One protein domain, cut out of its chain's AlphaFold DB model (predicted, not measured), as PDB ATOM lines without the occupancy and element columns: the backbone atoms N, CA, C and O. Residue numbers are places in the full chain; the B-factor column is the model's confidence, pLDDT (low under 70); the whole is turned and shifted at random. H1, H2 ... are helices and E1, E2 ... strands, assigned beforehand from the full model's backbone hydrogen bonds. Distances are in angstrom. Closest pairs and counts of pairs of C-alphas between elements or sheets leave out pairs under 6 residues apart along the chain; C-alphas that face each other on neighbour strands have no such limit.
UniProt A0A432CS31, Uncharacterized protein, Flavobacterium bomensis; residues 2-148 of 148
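Overview. This is residues 2 to 148 of the 148 residues of an uncharacterized protein of Flavobacterium bomensis (UniProt A0A432CS31). A twisted sheet of five strands forms a wall, with two helices, H2 and H3, over one face and the other face bare; the end part of H2 is beside the first part of H3. Far from this body, H1 sticks out as an arm, residues 2 to 16 standing free. The 147 printed residues hold three named helices and five named strands, in the order H1 E1 E2 H2 H3 E3 E4 E5; the sheet is mixed, in the order E1 E2 E3 E4 E5, and the class is mixed. The whole is loose, with a radius of gyration of the C-alphas of 21.3 A and spans of 85 by 29 by 26 A, the length including the arm.

Arrangement. H1, residues 2 to 14, is not on the sheet. E1, residues 22 to 31, and E2, residues 42 to 51, form an antiparallel hairpin, with N 26 and O 47 2.9 A apart. H2, residues 54 to 72, is on the sheet at a height of 8.1 A, over E3, residues 110 to 120, and E4, residues 124 to 133; Ala 50 of E2 and Ala 57 have the closest C-alphas of E2 and H2, 4.7 A apart. H3, residues 84 to 101, is on the same face at a height of 8.5 A, over E1 and E2; the closest C-alphas of E1 and H3 are those of Thr 30 and Thr 88, 5.8 A apart. H2 and H3 touch, through residues 65 to 72 and 84 to 91 alone, at a shallow tilt of 14 degrees, the same way; their closest C-alphas, of Lys 69 and Leu 87, are 6.9 A apart. E2, H2, H3 and E3 make a strand-helix-strand unit, two parallel neighbour strands with helices between, its crossover left-handed; N 44 and O 111 are 2.9 A apart. E3, E4 and E5, residues 138 to 147, form a meander, each strand the antiparallel neighbour of the one before; N 114 and O 130 are 2.8 A apart, N 129 and O 142 2.9 A. In H3 every O i to N i+4 pair is within hydrogen-bond range; in H1 7 of 9 are, in H2 14 of 15.

Along the chain. H1 begins at C-alpha 2, (21.409, 41.086, 29.426), and is 20.4 A long. E1 measures 29.5 A, E2 28.1 A, H2 26.2 A, H3 26.0 A, E3 30.9 A and E4 28.9 A. E5, 28.7 A, ends at C-alpha 147, (3.016, 2.557, 4.326).

Size, cuts and confidence. The printed part has no cut. The C-alphas of Lys 2 and Asn 104 are the farthest apart, 85.2 A. The H2 to H3 link is long. Residues 2 to 18, 75 to 76 and 134 to 148 have pLDDT under 70.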
ATOM      1  N   LYS A   2      21.169  41.722  30.749       55.16
ATOM      2  CA  LYS A   2      21.409  41.086  29.426       55.16
ATOM      3  C   LYS A   2      21.416  39.543  29.430       55.16
ATOM      4  O   LYS A   2      20.860  38.934  28.526       55.16
ATOM      5  N   TYR A   3      21.983  38.917  30.463       67.50
ATOM      6  CA  TYR A   3      22.107  37.451  30.551       67.50
ATOM      7  C   TYR A   3      20.786  36.727  30.859       67.50
ATOM      8  O   TYR A   3      20.613  35.585  30.455       67.50
ATOM      9  N   ILE A   4      19.833  37.397  31.518       69.62
ATOM     10  CA  ILE A   4      18.526  36.813  31.878       69.62
ATOM     11  C   ILE A   4      17.631  36.696  30.635       69.62
ATOM     12  O   ILE A   4      16.950  35.692  30.452       69.62
ATOM     13  N   VAL A   5      17.693  37.683  29.732       69.44
ATOM     14  CA  VAL A   5      16.991  37.643  28.435       69.44
ATOM     15  C   VAL A   5      17.557  36.532  27.546       69.44
ATOM     16  O   VAL A   5      16.802  35.803  26.911       69.44
ATOM     17  N   LEU A   6      18.881  36.354  27.558       62.97
ATOM     18  CA  LEU A   6      19.568  35.294  26.814       62.97
ATOM     19  C   LEU A   6      19.219  33.893  27.346       62.97
ATOM     20  O   LEU A   6      19.013  32.974  26.561       62.97
ATOM     21  N   PHE A   7      19.072  33.748  28.666       65.19
ATOM     22  CA  PHE A   7      18.660  32.490  29.296       65.19
ATOM     23  C   PHE A   7      17.188  32.141  29.005       65.19
ATOM     24  O   PHE A   7      16.869  30.983  28.753       65.19
ATOM     25  N   SER A   8      16.305  33.147  28.952       64.38
ATOM     26  CA  SER A   8      14.888  32.988  28.575       64.38
ATOM     27  C   SER A   8      14.709  32.490  27.129       64.38
ATOM     28  O   SER A   8      13.895  31.608  26.863       64.38
ATOM     29  N   LEU A   9      15.535  32.980  26.198       63.22
ATOM     30  CA  LEU A   9      15.488  32.600  24.779       63.22
ATOM     31  C   LEU A   9      15.983  31.161  24.526       63.22
ATOM     32  O   LEU A   9      15.475  30.463  23.647       63.22
ATOM     33  N   ILE A  10      16.931  30.690  25.343       64.62
ATOM     34  CA  ILE A  10      17.416  29.302  25.323       64.62
ATOM     35  C   ILE A  10      16.363  28.353  25.917       64.62
ATOM     36  O   ILE A  10      16.138  27.274  25.368       64.62
ATOM     37  N   LEU A  11      15.656  28.770  26.976       60.84
ATOM     38  CA  LEU A  11      14.603  27.964  27.609       60.84
ATOM     39  C   LEU A  11      13.372  27.752  26.709       60.84
ATOM     40  O   LEU A  11      12.684  26.744  26.844       60.84
ATOM     41  N   PHE A  12      13.101  28.665  25.772       59.41
ATOM     42  CA  PHE A  12      11.982  28.535  24.828       59.41
ATOM     43  C   PHE A  12      12.285  27.589  23.648       59.41
ATOM     44  O   PHE A  12      11.374  27.165  22.946       59.41
ATOM     45  N   SER A  13      13.554  27.224  23.430       55.94
ATOM     46  CA  SER A  13      13.973  26.388  22.290       55.94
ATOM     47  C   SER A  13      13.890  24.876  22.558       55.94
ATOM     48  O   SER A  13      14.093  24.077  21.642       55.94
ATOM     49  N   ILE A  14      13.600  24.465  23.799       59.47
ATOM     50  CA  ILE A  14      13.554  23.048  24.205       59.47
ATOM     51  C   ILE A  14      12.151  22.429  24.123       59.47
ATOM     52  O   ILE A  14      12.016  21.219  24.280       59.47
ATOM     53  N   THR A  15      11.108  23.202  23.806       57.75
ATOM     54  CA  THR A  15       9.764  22.665  23.536       57.75
ATOM     55  C   THR A  15       9.672  22.152  22.097       57.75
ATOM     56  O   THR A  15       8.895  22.629  21.273       57.75
ATOM     57  N   ARG A  16      10.483  21.144  21.759       53.53
ATOM     58  CA  ARG A  16      10.255  20.371  20.535       53.53
ATOM     59  C   ARG A  16       9.011  19.518  20.751       53.53
ATOM     60  O   ARG A  16       9.072  18.499  21.430       53.53
ATOM     61  N   CYS A  17       7.887  19.946  20.181       57.47
ATOM     62  CA  CYS A  17       6.736  19.074  19.993       57.47
ATOM     63  C   CYS A  17       7.203  17.913  19.102       57.47
ATOM     64  O   CYS A  17       7.540  18.125  17.934       57.47
ATOM     65  N   SER A  18       7.346  16.713  19.663       62.34
ATOM     66  CA  SER A  18       7.696  15.530  18.880       62.34
ATOM     67  C   SER A  18       6.473  15.142  18.053       62.34
ATOM     68  O   SER A  18       5.561  14.503  18.567       62.34
ATOM     69  N   ASN A  19       6.445  15.538  16.780       71.81
ATOM     70  CA  ASN A  19       5.411  15.147  15.814       71.81
ATOM     71  C   ASN A  19       5.625  13.695  15.351       71.81
ATOM     72  O   ASN A  19       5.748  13.419  14.160       71.81
ATOM     73  N   GLU A  20       5.750  12.771  16.295       83.38
ATOM     74  CA  GLU A  20       5.922  11.355  16.008       83.38
ATOM     75  C   GLU A  20       4.637  10.594  16.274       83.38
ATOM     76  O   GLU A  20       3.904  10.883  17.212       83.38
ATOM     77  N   LEU A  21       4.404   9.551  15.481       88.31
ATOM     78  CA  LEU A  21       3.292   8.651  15.719       88.31
ATOM     79  C   LEU A  21       3.504   7.893  17.040       88.31
ATOM     80  O   LEU A  21       4.511   7.187  17.214       88.31
ATOM     81  N   VAL A  22       2.540   8.037  17.947       91.31
ATOM     82  CA  VAL A  22       2.486   7.368  19.253       91.31
ATOM     83  C   VAL A  22       1.366   6.333  19.233       91.31
ATOM     84  O   VAL A  22       0.329   6.554  18.613       91.31
ATOM     85  N   PHE A  23       1.572   5.201  19.907       93.00
ATOM     86  CA  PHE A  23       0.566   4.150  20.037       93.00
ATOM     87  C   PHE A  23       0.185   3.941  21.496       93.00
ATOM     88  O   PHE A  23       1.048   3.697  22.336       93.00
ATOM     89  N   GLU A  24      -1.115   3.951  21.770       95.12
ATOM     90  CA  GLU A  24      -1.667   3.577  23.069       95.12
ATOM     91  C   GLU A  24      -2.502   2.311  22.948       95.12
ATOM     92  O   GLU A  24      -3.404   2.225  22.115       95.12
ATOM     93  N   TYR A  25      -2.222   1.324  23.794       95.75
ATOM     94  CA  TYR A  25      -2.974   0.078  23.792       95.75
ATOM     95  C   TYR A  25      -4.304   0.247  24.519       95.75
ATOM     96  O   TYR A  25      -4.342   0.661  25.677       95.75
ATOM     97  N   GLN A  26      -5.385  -0.136  23.849       97.19
ATOM     98  CA  GLN A  26      -6.722  -0.201  24.424       97.19
ATOM     99  C   GLN A  26      -7.237  -1.634  24.396       97.19
ATOM    100  O   GLN A  26      -7.015  -2.366  23.430       97.19
ATOM    101  N   ASN A  27      -7.932  -2.011  25.467       97.25
ATOM    102  CA  ASN A  27      -8.548  -3.322  25.606       97.25
ATOM    103  C   ASN A  27     -10.065  -3.197  25.461       97.25
ATOM    104  O   ASN A  27     -10.693  -2.396  26.151       97.25
ATOM    105  N   PHE A  28     -10.646  -4.026  24.601       96.56
ATOM    106  CA  PHE A  28     -12.087  -4.155  24.424       96.56
ATOM    107  C   PHE A  28     -12.472  -5.586  24.760       96.56
ATOM    108  O   PHE A  28     -12.071  -6.514  24.063       96.56
ATOM    109  N   VAL A  29     -13.226  -5.762  25.842       96.38
ATOM    110  CA  VAL A  29     -13.661  -7.079  26.310       96.38
ATOM    111  C   VAL A  29     -15.177  -7.107  26.348       96.38
ATOM    112  O   VAL A  29     -15.821  -6.158  26.802       96.38
ATOM    113  N   THR A  30     -15.768  -8.182  25.846       95.94
ATOM    114  CA  THR A  30     -17.204  -8.427  25.969       95.94
ATOM    115  C   THR A  30     -17.420  -9.896  26.272       95.94
ATOM    116  O   THR A  30     -16.906 -10.761  25.569       95.94
ATOM    117  N   THR A  31     -18.175 -10.162  27.329       95.00
ATOM    118  CA  THR A  31     -18.588 -11.500  27.754       95.00
ATOM    119  C   THR A  31     -20.094 -11.603  27.575       95.00
ATOM    120  O   THR A  31     -20.795 -10.596  27.698       95.00
ATOM    121  N   THR A  32     -20.590 -12.801  27.271       92.88
ATOM    122  CA  THR A  32     -22.033 -13.040  27.174       92.88
ATOM    123  C   THR A  32     -22.778 -12.665  28.455       92.88
ATOM    124  O   THR A  32     -22.268 -12.789  29.571       92.88
ATOM    125  N   THR A  33     -24.007 -12.201  28.265       92.12
ATOM    126  CA  THR A  33     -24.987 -11.905  29.308       92.12
ATOM    127  C   THR A  33     -25.868 -13.110  29.642       92.12
ATOM    128  O   THR A  33     -26.541 -13.104  30.673       92.12
ATOM    129  N   LEU A  34     -25.851 -14.156  28.807       90.69
ATOM    130  CA  LEU A  34     -26.576 -15.396  29.058       90.69
ATOM    131  C   LEU A  34     -25.960 -16.166  30.227       90.69
ATOM    132  O   LEU A  34     -24.752 -16.132  30.469       90.69
ATOM    133  N   HIS A  35     -26.795 -16.927  30.932       88.12
ATOM    134  CA  HIS A  35     -26.307 -17.864  31.935       88.12
ATOM    135  C   HIS A  35     -25.474 -18.967  31.266       88.12
ATOM    136  O   HIS A  35     -25.961 -19.707  30.418       88.12
ATOM    137  N   CYS A  36     -24.214 -19.084  31.677       84.31
ATOM    138  CA  CYS A  36     -23.222 -19.990  31.101       84.31
ATOM    139  C   CYS A  36     -22.461 -20.740  32.194       84.31
ATOM    140  O   CYS A  36     -22.229 -20.232  33.298       84.31
ATOM    141  N   LYS A  37     -22.024 -21.963  31.876       81.19
ATOM    142  CA  LYS A  37     -21.058 -22.690  32.701       81.19
ATOM    143  C   LYS A  37     -19.669 -22.106  32.438       81.19
ATOM    144  O   LYS A  37     -19.271 -21.979  31.289       81.19
ATOM    145  N   LYS A  38     -18.945 -21.736  33.497       83.06
ATOM    146  CA  LYS A  38     -17.626 -21.097  33.371       83.06
ATOM    147  C   LYS A  38     -16.587 -22.025  32.701       83.06
ATOM    148  O   LYS A  38     -16.614 -23.224  32.992       83.06
ATOM    149  N   PRO A  39     -15.628 -21.469  31.928       82.75
ATOM    150  CA  PRO A  39     -15.527 -20.060  31.532       82.75
ATOM    151  C   PRO A  39     -16.608 -19.673  30.512       82.75
ATOM    152  O   PRO A  39     -17.011 -20.472  29.677       82.75
ATOM    153  N   CYS A  40     -17.112 -18.447  30.637       88.94
ATOM    154  CA  CYS A  40     -18.186 -17.956  29.784       88.94
ATOM    155  C   CYS A  40     -17.638 -17.395  28.469       88.94
ATOM    156  O   CYS A  40     -16.619 -16.695  28.507       88.94
ATOM    157  N   PRO A  41     -18.342 -17.615  27.348       91.25
ATOM    158  CA  PRO A  41     -18.016 -17.041  26.050       91.25
ATOM    159  C   PRO A  41     -17.650 -15.567  26.115       91.25
ATOM    160  O   PRO A  41     -18.414 -14.735  26.615       91.25
ATOM    161  N   THR A  42     -16.443 -15.273  25.644       93.06
ATOM    162  CA  THR A  42     -15.812 -13.962  25.764       93.06
ATOM    163  C   THR A  42     -15.037 -13.643  24.495       93.06
ATOM    164  O   THR A  42     -14.458 -14.515  23.851       93.06
ATOM    165  N   ILE A  43     -15.015 -12.365  24.136       93.69
ATOM    166  CA  ILE A  43     -14.089 -11.818  23.154       93.69
ATOM    167  C   ILE A  43     -13.226 -10.745  23.805       93.69
ATOM    168  O   ILE A  43     -13.728  -9.908  24.560       93.69
ATOM    169  N   SER A  44     -11.932 -10.762  23.497       95.06
ATOM    170  CA  SER A  44     -10.962  -9.781  23.977       95.06
ATOM    171  C   SER A  44     -10.112  -9.262  22.825       95.06
ATOM    172  O   SER A  44      -9.477 -10.039  22.114       95.06
ATOM    173  N   LEU A  45     -10.091  -7.941  22.645       95.44
ATOM    174  CA  LEU A  45      -9.273  -7.248  21.654       95.44
ATOM    175  C   LEU A  45      -8.283  -6.331  22.364       95.44
ATOM    176  O   LEU A  45      -8.701  -5.444  23.105       95.44
ATOM    177  N   LYS A  46      -6.990  -6.483  22.082       96.00
ATOM    178  CA  LYS A  46      -5.933  -5.572  22.529       96.00
ATOM    179  C   LYS A  46      -5.344  -4.856  21.322       96.00
ATOM    180  O   LYS A  46      -4.620  -5.461  20.533       96.00
ATOM    181  N   ILE A  47      -5.687  -3.578  21.166       95.81
ATOM    182  CA  ILE A  47      -5.437  -2.814  19.940       95.81
ATOM    183  C   ILE A  47      -4.515  -1.619  20.217       95.81
ATOM    184  O   ILE A  47      -4.821  -0.829  21.112       95.81
ATOM    185  N   PRO A  48      -3.423  -1.429  19.452       95.06
ATOM    186  CA  PRO A  48      -2.627  -0.213  19.487       95.06
ATOM    187  C   PRO A  48      -3.334   0.890  18.686       95.06
ATOM    188  O   PRO A  48      -3.496   0.787  17.471       95.06
ATOM    189  N   ILE A  49      -3.745   1.957  19.364       96.06
ATOM    190  CA  ILE A  49      -4.398   3.123  18.765       96.06
ATOM    191  C   ILE A  49      -3.349   4.186  18.458       96.06
ATOM    192  O   ILE A  49      -2.665   4.657  19.366       96.06
ATOM    193  N   ALA A  50      -3.232   4.563  17.186       94.38
ATOM    194  CA  ALA A  50      -2.324   5.614  16.734       94.38
ATOM    195  C   ALA A  50      -2.822   7.013  17.150       94.38
ATOM    196  O   ALA A  50      -4.023   7.288  17.058       94.38
ATOM    197  N   LYS A  51      -1.898   7.895  17.562       92.31
ATOM    198  CA  LYS A  51      -2.116   9.286  18.010       92.31
ATOM    199  C   LYS A  51      -1.074  10.269  17.431       92.31
ATOM    200  O   LYS A  51      -0.206   9.868  16.659       92.31
ATOM    201  N   GLU A  52      -1.185  11.548  17.811       88.44
ATOM    202  CA  GLU A  52      -0.317  12.706  17.492       88.44
ATOM    203  C   GLU A  52      -0.278  13.183  16.030       88.44
ATOM    204  O   GLU A  52      -0.245  14.386  15.788       88.44
ATOM    205  N   LEU A  53      -0.349  12.289  15.040       88.25
ATOM    206  CA  LEU A  53      -0.363  12.641  13.612       88.25
ATOM    207  C   LEU A  53      -1.751  12.376  13.011       88.25
ATOM    208  O   LEU A  53      -1.979  11.266  12.538       88.25
ATOM    209  N   PRO A  54      -2.696  13.340  12.989       88.81
ATOM    210  CA  PRO A  54      -4.119  13.050  12.793       88.81
ATOM    211  C   PRO A  54      -4.448  12.298  11.500       88.81
ATOM    212  O   PRO A  54      -5.239  11.363  11.530       88.81
ATOM    213  N   ILE A  55      -3.817  12.661  10.378       90.31
ATOM    214  CA  ILE A  55      -4.072  12.035   9.069       90.31
ATOM    215  C   ILE A  55      -3.534  10.597   9.039       90.31
ATOM    216  O   ILE A  55      -4.259   9.666   8.686       90.31
ATOM    217  N   ALA A  56      -2.275  10.405   9.446       89.31
ATOM    218  CA  ALA A  56      -1.646   9.087   9.494       89.31
ATOM    219  C   ALA A  56      -2.332   8.183  10.531       89.31
ATOM    220  O   ALA A  56      -2.667   7.038  10.236       89.31
ATOM    221  N   ALA A  57      -2.608   8.716  11.722       92.25
ATOM    222  CA  ALA A  57      -3.296   8.022  12.798       92.25
ATOM    223  C   ALA A  57      -4.702   7.580  12.382       92.25
ATOM    224  O   ALA A  57      -5.051   6.420  12.578       92.25
ATOM    225  N   ASP A  58      -5.494   8.459  11.764       94.19
ATOM    226  CA  ASP A  58      -6.826   8.116  11.265       94.19
ATOM    227  C   ASP A  58      -6.766   7.022  10.188       94.19
ATOM    228  O   ASP A  58      -7.492   6.029  10.273       94.19
ATOM    229  N   SER A  59      -5.845   7.141   9.226       92.50
ATOM    230  CA  SER A  59      -5.636   6.130   8.181       92.50
ATOM    231  C   SER A  59      -5.265   4.760   8.765       92.50
ATOM    232  O   SER A  59      -5.897   3.746   8.442       92.50
ATOM    233  N   ILE A  60      -4.298   4.724   9.691       92.06
ATOM    234  CA  ILE A  60      -3.859   3.505  10.382       92.06
ATOM    235  C   ILE A  60      -5.015   2.901  11.182       92.06
ATOM    236  O   ILE A  60      -5.338   1.726  11.001       92.06
ATOM    237  N   ASN A  61      -5.685   3.701  12.014       94.56
ATOM    238  CA  ASN A  61      -6.775   3.241  12.873       94.56
ATOM    239  C   ASN A  61      -7.944   2.681  12.040       94.56
ATOM    240  O   ASN A  61      -8.464   1.608  12.352       94.56
ATOM    241  N   LYS A  62      -8.313   3.340  10.930       94.50
ATOM    242  CA  LYS A  62      -9.336   2.850   9.988       94.50
ATOM    243  C   LYS A  62      -8.930   1.542   9.321       94.50
ATOM    244  O   LYS A  62      -9.760   0.642   9.169       94.50
ATOM    245  N   LYS A  63      -7.664   1.416   8.913       91.62
ATOM    246  CA  LYS A  63      -7.161   0.210   8.252       91.62
ATOM    247  C   LYS A  63      -7.126  -0.985   9.201       91.62
ATOM    248  O   LYS A  63      -7.625  -2.045   8.823       91.62
ATOM    249  N   VAL A  64      -6.612  -0.803  10.420       91.69
ATOM    250  CA  VAL A  64      -6.603  -1.828  11.477       91.69
ATOM    251  C   VAL A  64      -8.031  -2.278  11.785       91.69
ATOM    252  O   VAL A  64      -8.329  -3.470  11.710       91.69
ATOM    253  N   PHE A  65      -8.954  -1.334  12.000       93.38
ATOM    254  CA  PHE A  65     -10.359  -1.660  12.240       93.38
ATOM    255  C   PHE A  65     -11.003  -2.424  11.073       93.38
ATOM    256  O   PHE A  65     -11.719  -3.400  11.286       93.38
ATOM    257  N   SER A  66     -10.732  -2.023   9.825       90.44
ATOM    258  CA  SER A  66     -11.258  -2.696   8.630       90.44
ATOM    259  C   SER A  66     -10.786  -4.148   8.508       90.44
ATOM    260  O   SER A  66     -11.562  -5.009   8.092       90.44
ATOM    261  N   VAL A  67      -9.530  -4.429   8.867       88.06
ATOM    262  CA  VAL A  67      -8.980  -5.792   8.875       88.06
ATOM    263  C   VAL A  67      -9.634  -6.620   9.978       88.06
ATOM    264  O   VAL A  67     -10.177  -7.683   9.691       88.06
ATOM    265  N   LEU A  68      -9.673  -6.104  11.208       88.94
ATOM    266  CA  LEU A  68     -10.265  -6.802  12.351       88.94
ATOM    267  C   LEU A  68     -11.744  -7.112  12.155       88.94
ATOM    268  O   LEU A  68     -12.184  -8.226  12.421       88.94
ATOM    269  N   LYS A  69     -12.499  -6.165  11.596       88.31
ATOM    270  CA  LYS A  69     -13.902  -6.365  11.229       88.31
ATOM    271  C   LYS A  69     -14.100  -7.574  10.310       88.31
ATOM    272  O   LYS A  69     -15.094  -8.270  10.451       88.31
ATOM    273  N   LYS A  70     -13.169  -7.849   9.390       83.50
ATOM    274  CA  LYS A  70     -13.254  -9.007   8.481       83.50
ATOM    275  C   LYS A  70     -12.882 -10.329   9.149       83.50
ATOM    276  O   LYS A  70     -13.334 -11.363   8.678       83.50
ATOM    277  N   ILE A  71     -12.039 -10.288  10.180       82.75
ATOM    278  CA  ILE A  71     -11.569 -11.475  10.905       82.75
ATOM    279  C   ILE A  71     -12.601 -11.903  11.953       82.75
ATOM    280  O   ILE A  71     -12.921 -13.078  12.050       82.75
ATOM    281  N   ILE A  72     -13.120 -10.942  12.721       83.38
ATOM    282  CA  ILE A  72     -13.964 -11.203  13.896       83.38
ATOM    283  C   ILE A  72     -15.433 -11.387  13.523       83.38
ATOM    284  O   ILE A  72     -16.149 -12.121  14.195       83.38
ATOM    285  N   TYR A  73     -15.929 -10.677  12.505       76.44
ATOM    286  CA  TYR A  73     -17.365 -10.644  12.270       76.44
ATOM    287  C   TYR A  73     -17.904 -12.014  11.855       76.44
ATOM    288  O   TYR A  73     -17.582 -12.529  10.784       76.44
ATOM    289  N   PHE A  74     -18.788 -12.543  12.695       72.50
ATOM    290  CA  PHE A  74     -19.488 -13.796  12.488       72.50
ATOM    291  C   PHE A  74     -20.974 -13.505  12.250       72.50
ATOM    292  O   PHE A  74     -21.721 -13.252  13.195       72.50
ATOM    293  N   GLY A  75     -21.389 -13.450  10.983       67.31
ATOM    294  CA  GLY A  75     -22.759 -13.115  10.587       67.31
ATOM    295  C   GLY A  75     -22.891 -12.753   9.106       67.31
ATOM    296  O   GLY A  75     -21.921 -12.797   8.343       67.31
ATOM    297  N   GLU A  76     -24.093 -12.355   8.701       67.19
ATOM    298  CA  GLU A  76     -24.391 -11.928   7.333       67.19
ATOM    299  C   GLU A  76     -23.990 -10.469   7.083       67.19
ATOM    300  O   GLU A  76     -24.061  -9.613   7.960       67.19
ATOM    301  N   LYS A  77     -23.562 -10.159   5.858       70.56
ATOM    302  CA  LYS A  77     -23.290  -8.774   5.450       70.56
ATOM    303  C   LYS A  77     -24.612  -7.992   5.339       70.56
ATOM    304  O   LYS A  77     -25.601  -8.572   4.900       70.56
ATOM    305  N   PRO A  78     -24.618  -6.671   5.604       73.56
ATOM    306  CA  PRO A  78     -23.459  -5.802   5.817       73.56
ATOM    307  C   PRO A  78     -22.937  -5.775   7.259       73.56
ATOM    308  O   PRO A  78     -23.682  -5.858   8.227       73.56
ATOM    309  N   TYR A  79     -21.625  -5.559   7.392       73.06
ATOM    310  CA  TYR A  79     -20.967  -5.370   8.684       73.06
ATOM    311  C   TYR A  79     -21.418  -4.059   9.345       73.06
ATOM    312  O   TYR A  79     -20.999  -2.980   8.918       73.06
ATOM    313  N   THR A  80     -22.228  -4.139  10.399       80.44
ATOM    314  CA  THR A  80     -22.832  -2.958  11.042       80.44
ATOM    315  C   THR A  80     -21.936  -2.271  12.074       80.44
ATOM    316  O   THR A  80     -22.102  -1.080  12.309       80.44
ATOM    317  N   ALA A  81     -20.958  -2.973  12.655       90.12
ATOM    318  CA  ALA A  81     -20.093  -2.405  13.689       90.12
ATOM    319  C   ALA A  81     -19.256  -1.229  13.159       90.12
ATOM    320  O   ALA A  81     -18.506  -1.375  12.190       90.12
ATOM    321  N   SER A  82     -19.328  -0.072  13.809       91.69
ATOM    322  CA  SER A  82     -18.597   1.149  13.442       91.69
ATOM    323  C   SER A  82     -17.328   1.373  14.273       91.69
ATOM    324  O   SER A  82     -16.436   2.102  13.845       91.69
ATOM    325  N   ASN A  83     -17.214   0.703  15.421       94.00
ATOM    326  CA  ASN A  83     -16.079   0.788  16.339       94.00
ATOM    327  C   ASN A  83     -15.791  -0.568  17.017       94.00
ATOM    328  O   ASN A  83     -16.543  -1.530  16.854       94.00
ATOM    329  N   TYR A  84     -14.690  -0.656  17.773       94.75
ATOM    330  CA  TYR A  84     -14.255  -1.901  18.424       94.75
ATOM    331  C   TYR A  84     -15.254  -2.434  19.458       94.75
ATOM    332  O   TYR A  84     -15.444  -3.642  19.538       94.75
ATOM    333  N   LYS A  85     -15.929  -1.552  20.206       94.44
ATOM    334  CA  LYS A  85     -16.938  -1.951  21.199       94.44
ATOM    335  C   LYS A  85     -18.164  -2.565  20.527       94.44
ATOM    336  O   LYS A  85     -18.660  -3.601  20.955       94.44
ATOM    337  N   GLU A  86     -18.651  -1.943  19.461       93.75
ATOM    338  CA  GLU A  86     -19.727  -2.513  18.648       93.75
ATOM    339  C   GLU A  86     -19.301  -3.825  17.990       93.75
ATOM    340  O   GLU A  86     -20.115  -4.735  17.884       93.75
ATOM    341  N   LEU A  87     -18.033  -3.957  17.591       93.00
ATOM    342  CA  LEU A  87     -17.517  -5.190  16.997       93.00
ATOM    343  C   LEU A  87     -17.521  -6.353  17.997       93.00
ATOM    344  O   LEU A  87     -18.001  -7.433  17.658       93.00
ATOM    345  N   THR A  88     -17.042  -6.141  19.227       93.88
ATOM    346  CA  THR A  88     -17.079  -7.175  20.276       93.88
ATOM    347  C   THR A  88     -18.507  -7.498  20.708       93.88
ATOM    348  O   THR A  88     -18.841  -8.660  20.925       93.88
ATOM    349  N   THR A  89     -19.372  -6.481  20.764       93.06
ATOM    350  CA  THR A  89     -20.797  -6.648  21.083       93.06
ATOM    351  C   THR A  89     -21.509  -7.462  20.008       93.06
ATOM    352  O   THR A  89     -22.252  -8.379  20.334       93.06
ATOM    353  N   ALA A  90     -21.252  -7.183  18.727       91.56
ATOM    354  CA  ALA A  90     -21.821  -7.940  17.616       91.56
ATOM    355  C   ALA A  90     -21.369  -9.409  17.634       91.56
ATOM    356  O   ALA A  90     -22.192 -10.294  17.435       91.56
ATOM    357  N   PHE A  91     -20.091  -9.676  17.925       91.31
ATOM    358  CA  PHE A  91     -19.572 -11.042  18.037       91.31
ATOM    359  C   PHE A  91     -20.286 -11.857  19.125       91.31
ATOM    360  O   PHE A  91     -20.705 -12.987  18.876       91.31
ATOM    361  N   ILE A  92     -20.456 -11.277  20.317       92.19
ATOM    362  CA  ILE A  92     -21.179 -11.930  21.415       92.19
ATOM    363  C   ILE A  92     -22.675 -12.025  21.116       92.19
ATOM    364  O   ILE A  92     -23.274 -13.061  21.376       92.19
ATOM    365  N   GLY A  93     -23.276 -11.011  20.494       91.56
ATOM    366  CA  GLY A  93     -24.676 -11.068  20.072       91.56
ATOM    367  C   GLY A  93     -24.956 -12.220  19.102       91.56
ATOM    368  O   GLY A  93     -25.998 -12.867  19.203       91.56
ATOM    369  N   SER A  94     -24.015 -12.538  18.205       89.56
ATOM    370  CA  SER A  94     -24.117 -13.716  17.334       89.56
ATOM    371  C   SER A  94     -24.093 -15.029  18.119       89.56
ATOM    372  O   SER A  94     -24.884 -15.919  17.813       89.56
ATOM    373  N   TYR A  95     -23.241 -15.138  19.145       89.56
ATOM    374  CA  TYR A  95     -23.256 -16.280  20.065       89.56
ATOM    375  C   TYR A  95     -24.599 -16.401  20.786       89.56
ATOM    376  O   TYR A  95     -25.193 -17.472  20.812       89.56
ATOM    377  N   GLU A  96     -25.099 -15.304  21.351       91.56
ATOM    378  CA  GLU A  96     -26.332 -15.322  22.140       91.56
ATOM    379  C   GLU A  96     -27.542 -15.688  21.286       91.56
ATOM    380  O   GLU A  96     -28.382 -16.481  21.707       91.56
ATOM    381  N   LYS A  97     -27.605 -15.171  20.054       90.19
ATOM    382  CA  LYS A  97     -28.617 -15.578  19.079       90.19
ATOM    383  C   LYS A  97     -28.524 -17.075  18.782       90.19
ATOM    384  O   LYS A  97     -29.534 -17.763  18.862       90.19
ATOM    385  N   PHE A  98     -27.322 -17.576  18.498       88.12
ATOM    386  CA  PHE A  98     -27.104 -18.998  18.237       88.12
ATOM    387  C   PHE A  98     -27.524 -19.874  19.427       88.12
ATOM    388  O   PHE A  98     -28.243 -20.848  19.239       88.12
ATOM    389  N   GLN A  99     -27.148 -19.509  20.656       90.19
ATOM    390  CA  GLN A  99     -27.510 -20.267  21.856       90.19
ATOM    391  C   GLN A  99     -29.025 -20.275  22.103       90.19
ATOM    392  O   GLN A  99     -29.559 -21.268  22.586       90.19
ATOM    393  N   ASN A 100     -29.730 -19.190  21.772       90.25
ATOM    394  CA  ASN A 100     -31.190 -19.154  21.870       90.25
ATOM    395  C   ASN A 100     -31.856 -20.093  20.854       90.25
ATOM    396  O   ASN A 100     -32.838 -20.753  21.194       90.25
ATOM    397  N   ASP A 101     -31.312 -20.174  19.638       91.00
ATOM    398  CA  ASP A 101     -31.802 -21.076  18.592       91.00
ATOM    399  C   ASP A 101     -31.452 -22.551  18.907       91.00
ATOM    400  O   ASP A 101     -32.230 -23.454  18.591       91.00
ATOM    401  N   PHE A 102     -30.326 -22.797  19.593       89.75
ATOM    402  CA  PHE A 102     -29.815 -24.129  19.948       89.75
ATOM    403  C   PHE A 102     -29.417 -24.237  21.441       89.75
ATOM    404  O   PHE A 102     -28.236 -24.350  21.772       89.75
ATOM    405  N   PRO A 103     -30.381 -24.273  22.386       88.06
ATOM    406  CA  PRO A 103     -30.104 -24.153  23.827       88.06
ATOM    407  C   PRO A 103     -29.277 -25.290  24.428       88.06
ATOM    408  O   PRO A 103     -28.630 -25.106  25.458       88.06
ATOM    409  N   ASN A 104     -29.331 -26.467  23.804       86.69
ATOM    410  CA  ASN A 104     -28.654 -27.672  24.273       86.69
ATOM    411  C   ASN A 104     -27.242 -27.823  23.696       86.69
ATOM    412  O   ASN A 104     -26.498 -28.691  24.154       86.69
ATOM    413  N   ASP A 105     -26.873 -27.000  22.712       79.75
ATOM    414  CA  ASP A 105     -25.546 -27.057  22.121       79.75
ATOM    415  C   ASP A 105     -24.537 -26.397  23.056       79.75
ATOM    416  O   ASP A 105     -24.740 -25.304  23.590       79.75
ATOM    417  N   THR A 106     -23.421 -27.090  23.259       73.81
ATOM    418  CA  THR A 106     -22.283 -26.590  24.023       73.81
ATOM    419  C   THR A 106     -21.113 -26.437  23.074       73.81
ATOM    420  O   THR A 106     -20.481 -27.421  22.687       73.81
ATOM    421  N   PHE A 107     -20.831 -25.199  22.693       72.44
ATOM    422  CA  PHE A 107     -19.760 -24.873  21.767       72.44
ATOM    423  C   PHE A 107     -18.820 -23.846  22.393       72.44
ATOM    424  O   PHE A 107     -19.258 -22.907  23.060       72.44
ATOM    425  N   GLY A 108     -17.512 -24.040  22.216       73.69
ATOM    426  CA  GLY A 108     -16.504 -23.137  22.765       73.69
ATOM    427  C   GLY A 108     -16.493 -21.834  21.984       73.69
ATOM    428  O   GLY A 108     -15.853 -21.775  20.948       73.69
ATOM    429  N   TRP A 109     -17.194 -20.804  22.455       84.75
ATOM    430  CA  TRP A 109     -17.288 -19.529  21.748       84.75
ATOM    431  C   TRP A 109     -16.373 -18.466  22.356       84.75
ATOM    432  O   TRP A 109     -16.789 -17.660  23.186       84.75
ATOM    433  N   GLU A 110     -15.106 -18.469  21.954       87.56
ATOM    434  CA  GLU A 110     -14.100 -17.546  22.480       87.56
ATOM    435  C   GLU A 110     -13.182 -17.030  21.372       87.56
ATOM    436  O   GLU A 110     -12.813 -17.766  20.449       87.56
ATOM    437  N   ALA A 111     -12.850 -15.742  21.455       88.62
ATOM    438  CA  ALA A 111     -11.943 -15.082  20.531       88.62
ATOM    439  C   ALA A 111     -11.009 -14.126  21.276       88.62
ATOM    440  O   ALA A 111     -11.451 -13.192  21.945       88.62
ATOM    441  N   GLN A 112      -9.705 -14.304  21.112       91.50
ATOM    442  CA  GLN A 112      -8.711 -13.362  21.608       91.50
ATOM    443  C   GLN A 112      -7.915 -12.813  20.436       91.50
ATOM    444  O   GLN A 112      -7.357 -13.580  19.659       91.50
ATOM    445  N   VAL A 113      -7.834 -11.488  20.317       91.38
ATOM    446  CA  VAL A 113      -7.034 -10.823  19.290       91.38
ATOM    447  C   VAL A 113      -6.083  -9.823  19.926       91.38
ATOM    448  O   VAL A 113      -6.496  -8.900  20.626       91.38
ATOM    449  N   GLU A 114      -4.796  -9.985  19.645       92.62
ATOM    450  CA  GLU A 114      -3.747  -9.051  20.024       92.62
ATOM    451  C   GLU A 114      -3.073  -8.495  18.770       92.62
ATOM    452  O   GLU A 114      -2.394  -9.202  18.019       92.62
ATOM    453  N   GLU A 115      -3.247  -7.195  18.565       89.19
ATOM    454  CA  GLU A 115      -2.500  -6.429  17.578       89.19
ATOM    455  C   GLU A 115      -1.253  -5.852  18.247       89.19
ATOM    456  O   GLU A 115      -1.309  -5.325  19.356       89.19
ATOM    457  N   SER A 116      -0.102  -5.926  17.583       90.06
ATOM    458  CA  SER A 116       1.146  -5.375  18.118       90.06
ATOM    459  C   SER A 116       2.003  -4.740  17.035       90.06
ATOM    460  O   SER A 116       2.135  -5.271  15.931       90.06
ATOM    461  N   ILE A 117       2.641  -3.619  17.370       89.50
ATOM    462  CA  ILE A 117       3.618  -2.972  16.492       89.50
ATOM    463  C   ILE A 117       4.961  -3.686  16.651       89.50
ATOM    464  O   ILE A 117       5.492  -3.779  17.759       89.50
ATOM    465  N   LYS A 118       5.505  -4.225  15.556       89.69
ATOM    466  CA  LYS A 118       6.810  -4.916  15.550       89.69
ATOM    467  C   LYS A 118       7.949  -4.036  15.076       89.69
ATOM    468  O   LYS A 118       9.083  -4.244  15.490       89.69
ATOM    469  N   TYR A 119       7.650  -3.074  14.214       85.19
ATOM    470  CA  TYR A 119       8.633  -2.144  13.684       85.19
ATOM    471  C   TYR A 119       7.953  -0.829  13.305       85.19
ATOM    472  O   TYR A 119       6.848  -0.849  12.759       85.19
ATOM    473  N   LYS A 120       8.625   0.286  13.596       84.56
ATOM    474  CA  LYS A 120       8.227   1.652  13.242       84.56
ATOM    475  C   LYS A 120       9.453   2.364  12.673       84.56
ATOM    476  O   LYS A 120      10.484   2.413  13.340       84.56
ATOM    477  N   SER A 121       9.327   2.921  11.478       83.81
ATOM    478  CA  SER A 121      10.225   3.945  10.937       83.81
ATOM    479  C   SER A 121       9.403   5.146  10.467       83.81
ATOM    480  O   SER A 121       8.189   5.170  10.662       83.81
ATOM    481  N   GLU A 122      10.049   6.134   9.850       77.62
ATOM    482  CA  GLU A 122       9.367   7.315   9.303       77.62
ATOM    483  C   GLU A 122       8.295   6.952   8.263       77.62
ATOM    484  O   GLU A 122       7.239   7.571   8.248       77.62
ATOM    485  N   ASN A 123       8.530   5.912   7.451       81.88
ATOM    486  CA  ASN A 123       7.670   5.571   6.307       81.88
ATOM    487  C   ASN A 123       7.047   4.165   6.389       81.88
ATOM    488  O   ASN A 123       6.248   3.789   5.531       81.88
ATOM    489  N   ILE A 124       7.451   3.337   7.361       82.88
ATOM    490  CA  ILE A 124       7.037   1.929   7.436       82.88
ATOM    491  C   ILE A 124       6.542   1.597   8.839       82.88
ATOM    492  O   ILE A 124       7.267   1.739   9.826       82.88
ATOM    493  N   LEU A 125       5.335   1.035   8.901       85.44
ATOM    494  CA  LEU A 125       4.786   0.407  10.094       85.44
ATOM    495  C   LEU A 125       4.556  -1.086   9.848       85.44
ATOM    496  O   LEU A 125       3.838  -1.482   8.929       85.44
ATOM    497  N   ASN A 126       5.140  -1.928  10.699       84.31
ATOM    498  CA  ASN A 126       4.886  -3.364  10.700       84.31
ATOM    499  C   ASN A 126       3.960  -3.726  11.862       84.31
ATOM    500  O   ASN A 126       4.326  -3.543  13.029       84.31
ATOM    501  N   TYR A 127       2.793  -4.270  11.526       82.88
ATOM    502  CA  TYR A 127       1.835  -4.787  12.492       82.88
ATOM    503  C   TYR A 127       1.824  -6.319  12.464       82.88
ATOM    504  O   TYR A 127       1.890  -6.965  11.411       82.88
ATOM    505  N   LYS A 128       1.721  -6.913  13.651       84.06
ATOM    506  CA  LYS A 128       1.466  -8.339  13.834       84.06
ATOM    507  C   LYS A 128       0.117  -8.501  14.515       84.06
ATOM    508  O   LYS A 128      -0.031  -8.066  15.656       84.06
ATOM    509  N   SER A 129      -0.773  -9.204  13.831       82.12
ATOM    510  CA  SER A 129      -2.049  -9.673  14.352       82.12
ATOM    511  C   SER A 129      -1.894 -11.118  14.817       82.12
ATOM    512  O   SER A 129      -1.426 -11.986  14.065       82.12
ATOM    513  N   MET A 130      -2.224 -11.376  16.075       78.50
ATOM    514  CA  MET A 130      -2.369 -12.721  16.620       78.50
ATOM    515  C   MET A 130      -3.817 -12.891  17.038       78.50
ATOM    516  O   MET A 130      -4.298 -12.122  17.861       78.50
ATOM    517  N   SER A 131      -4.499 -13.886  16.477       77.56
ATOM    518  CA  SER A 131      -5.862 -14.215  16.875       77.56
ATOM    519  C   SER A 131      -6.002 -15.696  17.180       77.56
ATOM    520  O   SER A 131      -5.610 -16.532  16.361       77.56
ATOM    521  N   ASP A 132      -6.608 -15.995  18.318       74.75
ATOM    522  CA  ASP A 132      -7.010 -17.331  18.735       74.75
ATOM    523  C   ASP A 132      -8.541 -17.400  18.725       74.75
ATOM    524  O   ASP A 132      -9.194 -16.595  19.392       74.75
ATOM    525  N   HIS A 133      -9.106 -18.297  17.914       71.69
ATOM    526  CA  HIS A 133     -10.548 -18.531  17.829       71.69
ATOM    527  C   HIS A 133     -10.851 -19.970  18.233       71.69
ATOM    528  O   HIS A 133     -10.740 -20.899  17.423       71.69
ATOM    529  N   GLN A 134     -11.310 -20.141  19.469       58.91
ATOM    530  CA  GLN A 134     -11.626 -21.456  20.011       58.91
ATOM    531  C   GLN A 134     -12.863 -22.069  19.340       58.91
ATOM    532  O   GLN A 134     -12.910 -23.280  19.143       58.91
ATOM    533  N   SER A 135     -13.791 -21.224  18.879       59.16
ATOM    534  CA  SER A 135     -14.962 -21.607  18.083       59.16
ATOM    535  C   SER A 135     -14.588 -22.465  16.879       59.16
ATOM    536  O   SER A 135     -15.160 -23.520  16.637       59.16
ATOM    537  N   PHE A 136     -13.585 -22.046  16.114       54.25
ATOM    538  CA  PHE A 136     -13.227 -22.728  14.871       54.25
ATOM    539  C   PHE A 136     -12.059 -23.702  15.040       54.25
ATOM    540  O   PHE A 136     -11.731 -24.415  14.096       54.25
ATOM    541  N   GLY A 137     -11.420 -23.742  16.217       52.22
ATOM    542  CA  GLY A 137     -10.149 -24.443  16.408       52.22
ATOM    543  C   GLY A 137      -9.022 -23.862  15.545       52.22
ATOM    544  O   GLY A 137      -8.122 -24.593  15.136       52.22
ATOM    545  N   LEU A 138      -9.089 -22.564  15.216       48.38
ATOM    546  CA  LEU A 138      -8.170 -21.908  14.282       48.38
ATOM    547  C   LEU A 138      -7.360 -20.823  14.993       48.38
ATOM    548  O   LEU A 138      -7.900 -19.814  15.446       48.38
ATOM    549  N   ILE A 139      -6.039 -21.009  15.013       54.72
ATOM    550  CA  ILE A 139      -5.078 -19.971  15.387       54.72
ATOM    551  C   ILE A 139      -4.611 -19.296  14.099       54.72
ATOM    552  O   ILE A 139      -3.983 -19.929  13.247       54.72
ATOM    553  N   TYR A 140      -4.876 -17.998  13.964       56.62
ATOM    554  CA  TYR A 140      -4.371 -17.204  12.847       56.62
ATOM    555  C   TYR A 140      -3.274 -16.255  13.326       56.62
ATOM    556  O   TYR A 140      -3.451 -15.476  14.263       56.62
ATOM    557  N   SER A 141      -2.131 -16.279  12.636       51.28
ATOM    558  CA  SER A 141      -1.118 -15.232  12.747       51.28
ATOM    559  C   SER A 141      -0.978 -14.534  11.407       51.28
ATOM    560  O   SER A 141      -0.588 -15.152  10.418       51.28
ATOM    561  N   ASN A 142      -1.291 -13.241  11.383       59.47
ATOM    562  CA  ASN A 142      -1.206 -12.423  10.185       59.47
ATOM    563  C   ASN A 142      -0.161 -11.320  10.383       59.47
ATOM    564  O   ASN A 142      -0.097 -10.678  11.433       59.47
ATOM    565  N   ARG A 143       0.686 -11.109   9.375       56.72
ATOM    566  CA  ARG A 143       1.650 -10.003   9.337       56.72
ATOM    567  C   ARG A 143       1.267  -9.082   8.203       56.72
ATOM    568  O   ARG A 143       1.007  -9.555   7.100       56.72
ATOM    569  N   GLY A 144       1.290  -7.781   8.453       60.62
ATOM    570  CA  GLY A 144       1.150  -6.826   7.371       60.62
ATOM    571  C   GLY A 144       2.016  -5.594   7.541       60.62
ATOM    572  O   GLY A 144       2.531  -5.277   8.616       60.62
ATOM    573  N   LEU A 145       2.199  -4.935   6.406       53.03
ATOM    574  CA  LEU A 145       2.973  -3.718   6.258       53.03
ATOM    575  C   LEU A 145       2.009  -2.600   5.880       53.03
ATOM    576  O   LEU A 145       1.210  -2.748   4.953       53.03
ATOM    577  N   LEU A 146       2.078  -1.499   6.616       62.19
ATOM    578  CA  LEU A 146       1.395  -0.258   6.288       62.19
ATOM    579  C   LEU A 146       2.461   0.762   5.890       62.19
ATOM    580  O   LEU A 146       3.407   0.994   6.646       62.19
ATOM    581  N   GLY A 147       2.315   1.329   4.692       55.91
ATOM    582  CA  GLY A 147       3.016   2.557   4.326       55.91
ATOM    583  C   GLY A 147       2.360   3.717   5.065       55.91
ATOM    584  O   GLY A 147       1.126   3.787   5.089       55.91
ATOM    585  N   ILE A 148       3.178   4.543   5.715       55.50
ATOM    586  CA  ILE A 148       2.742   5.741   6.446       55.50
ATOM    587  C   ILE A 148       2.864   6.952   5.526       55.50
ATOM    588  O   ILE A 148       3.865   7.002   4.778       55.50
TER     589      ILE A 148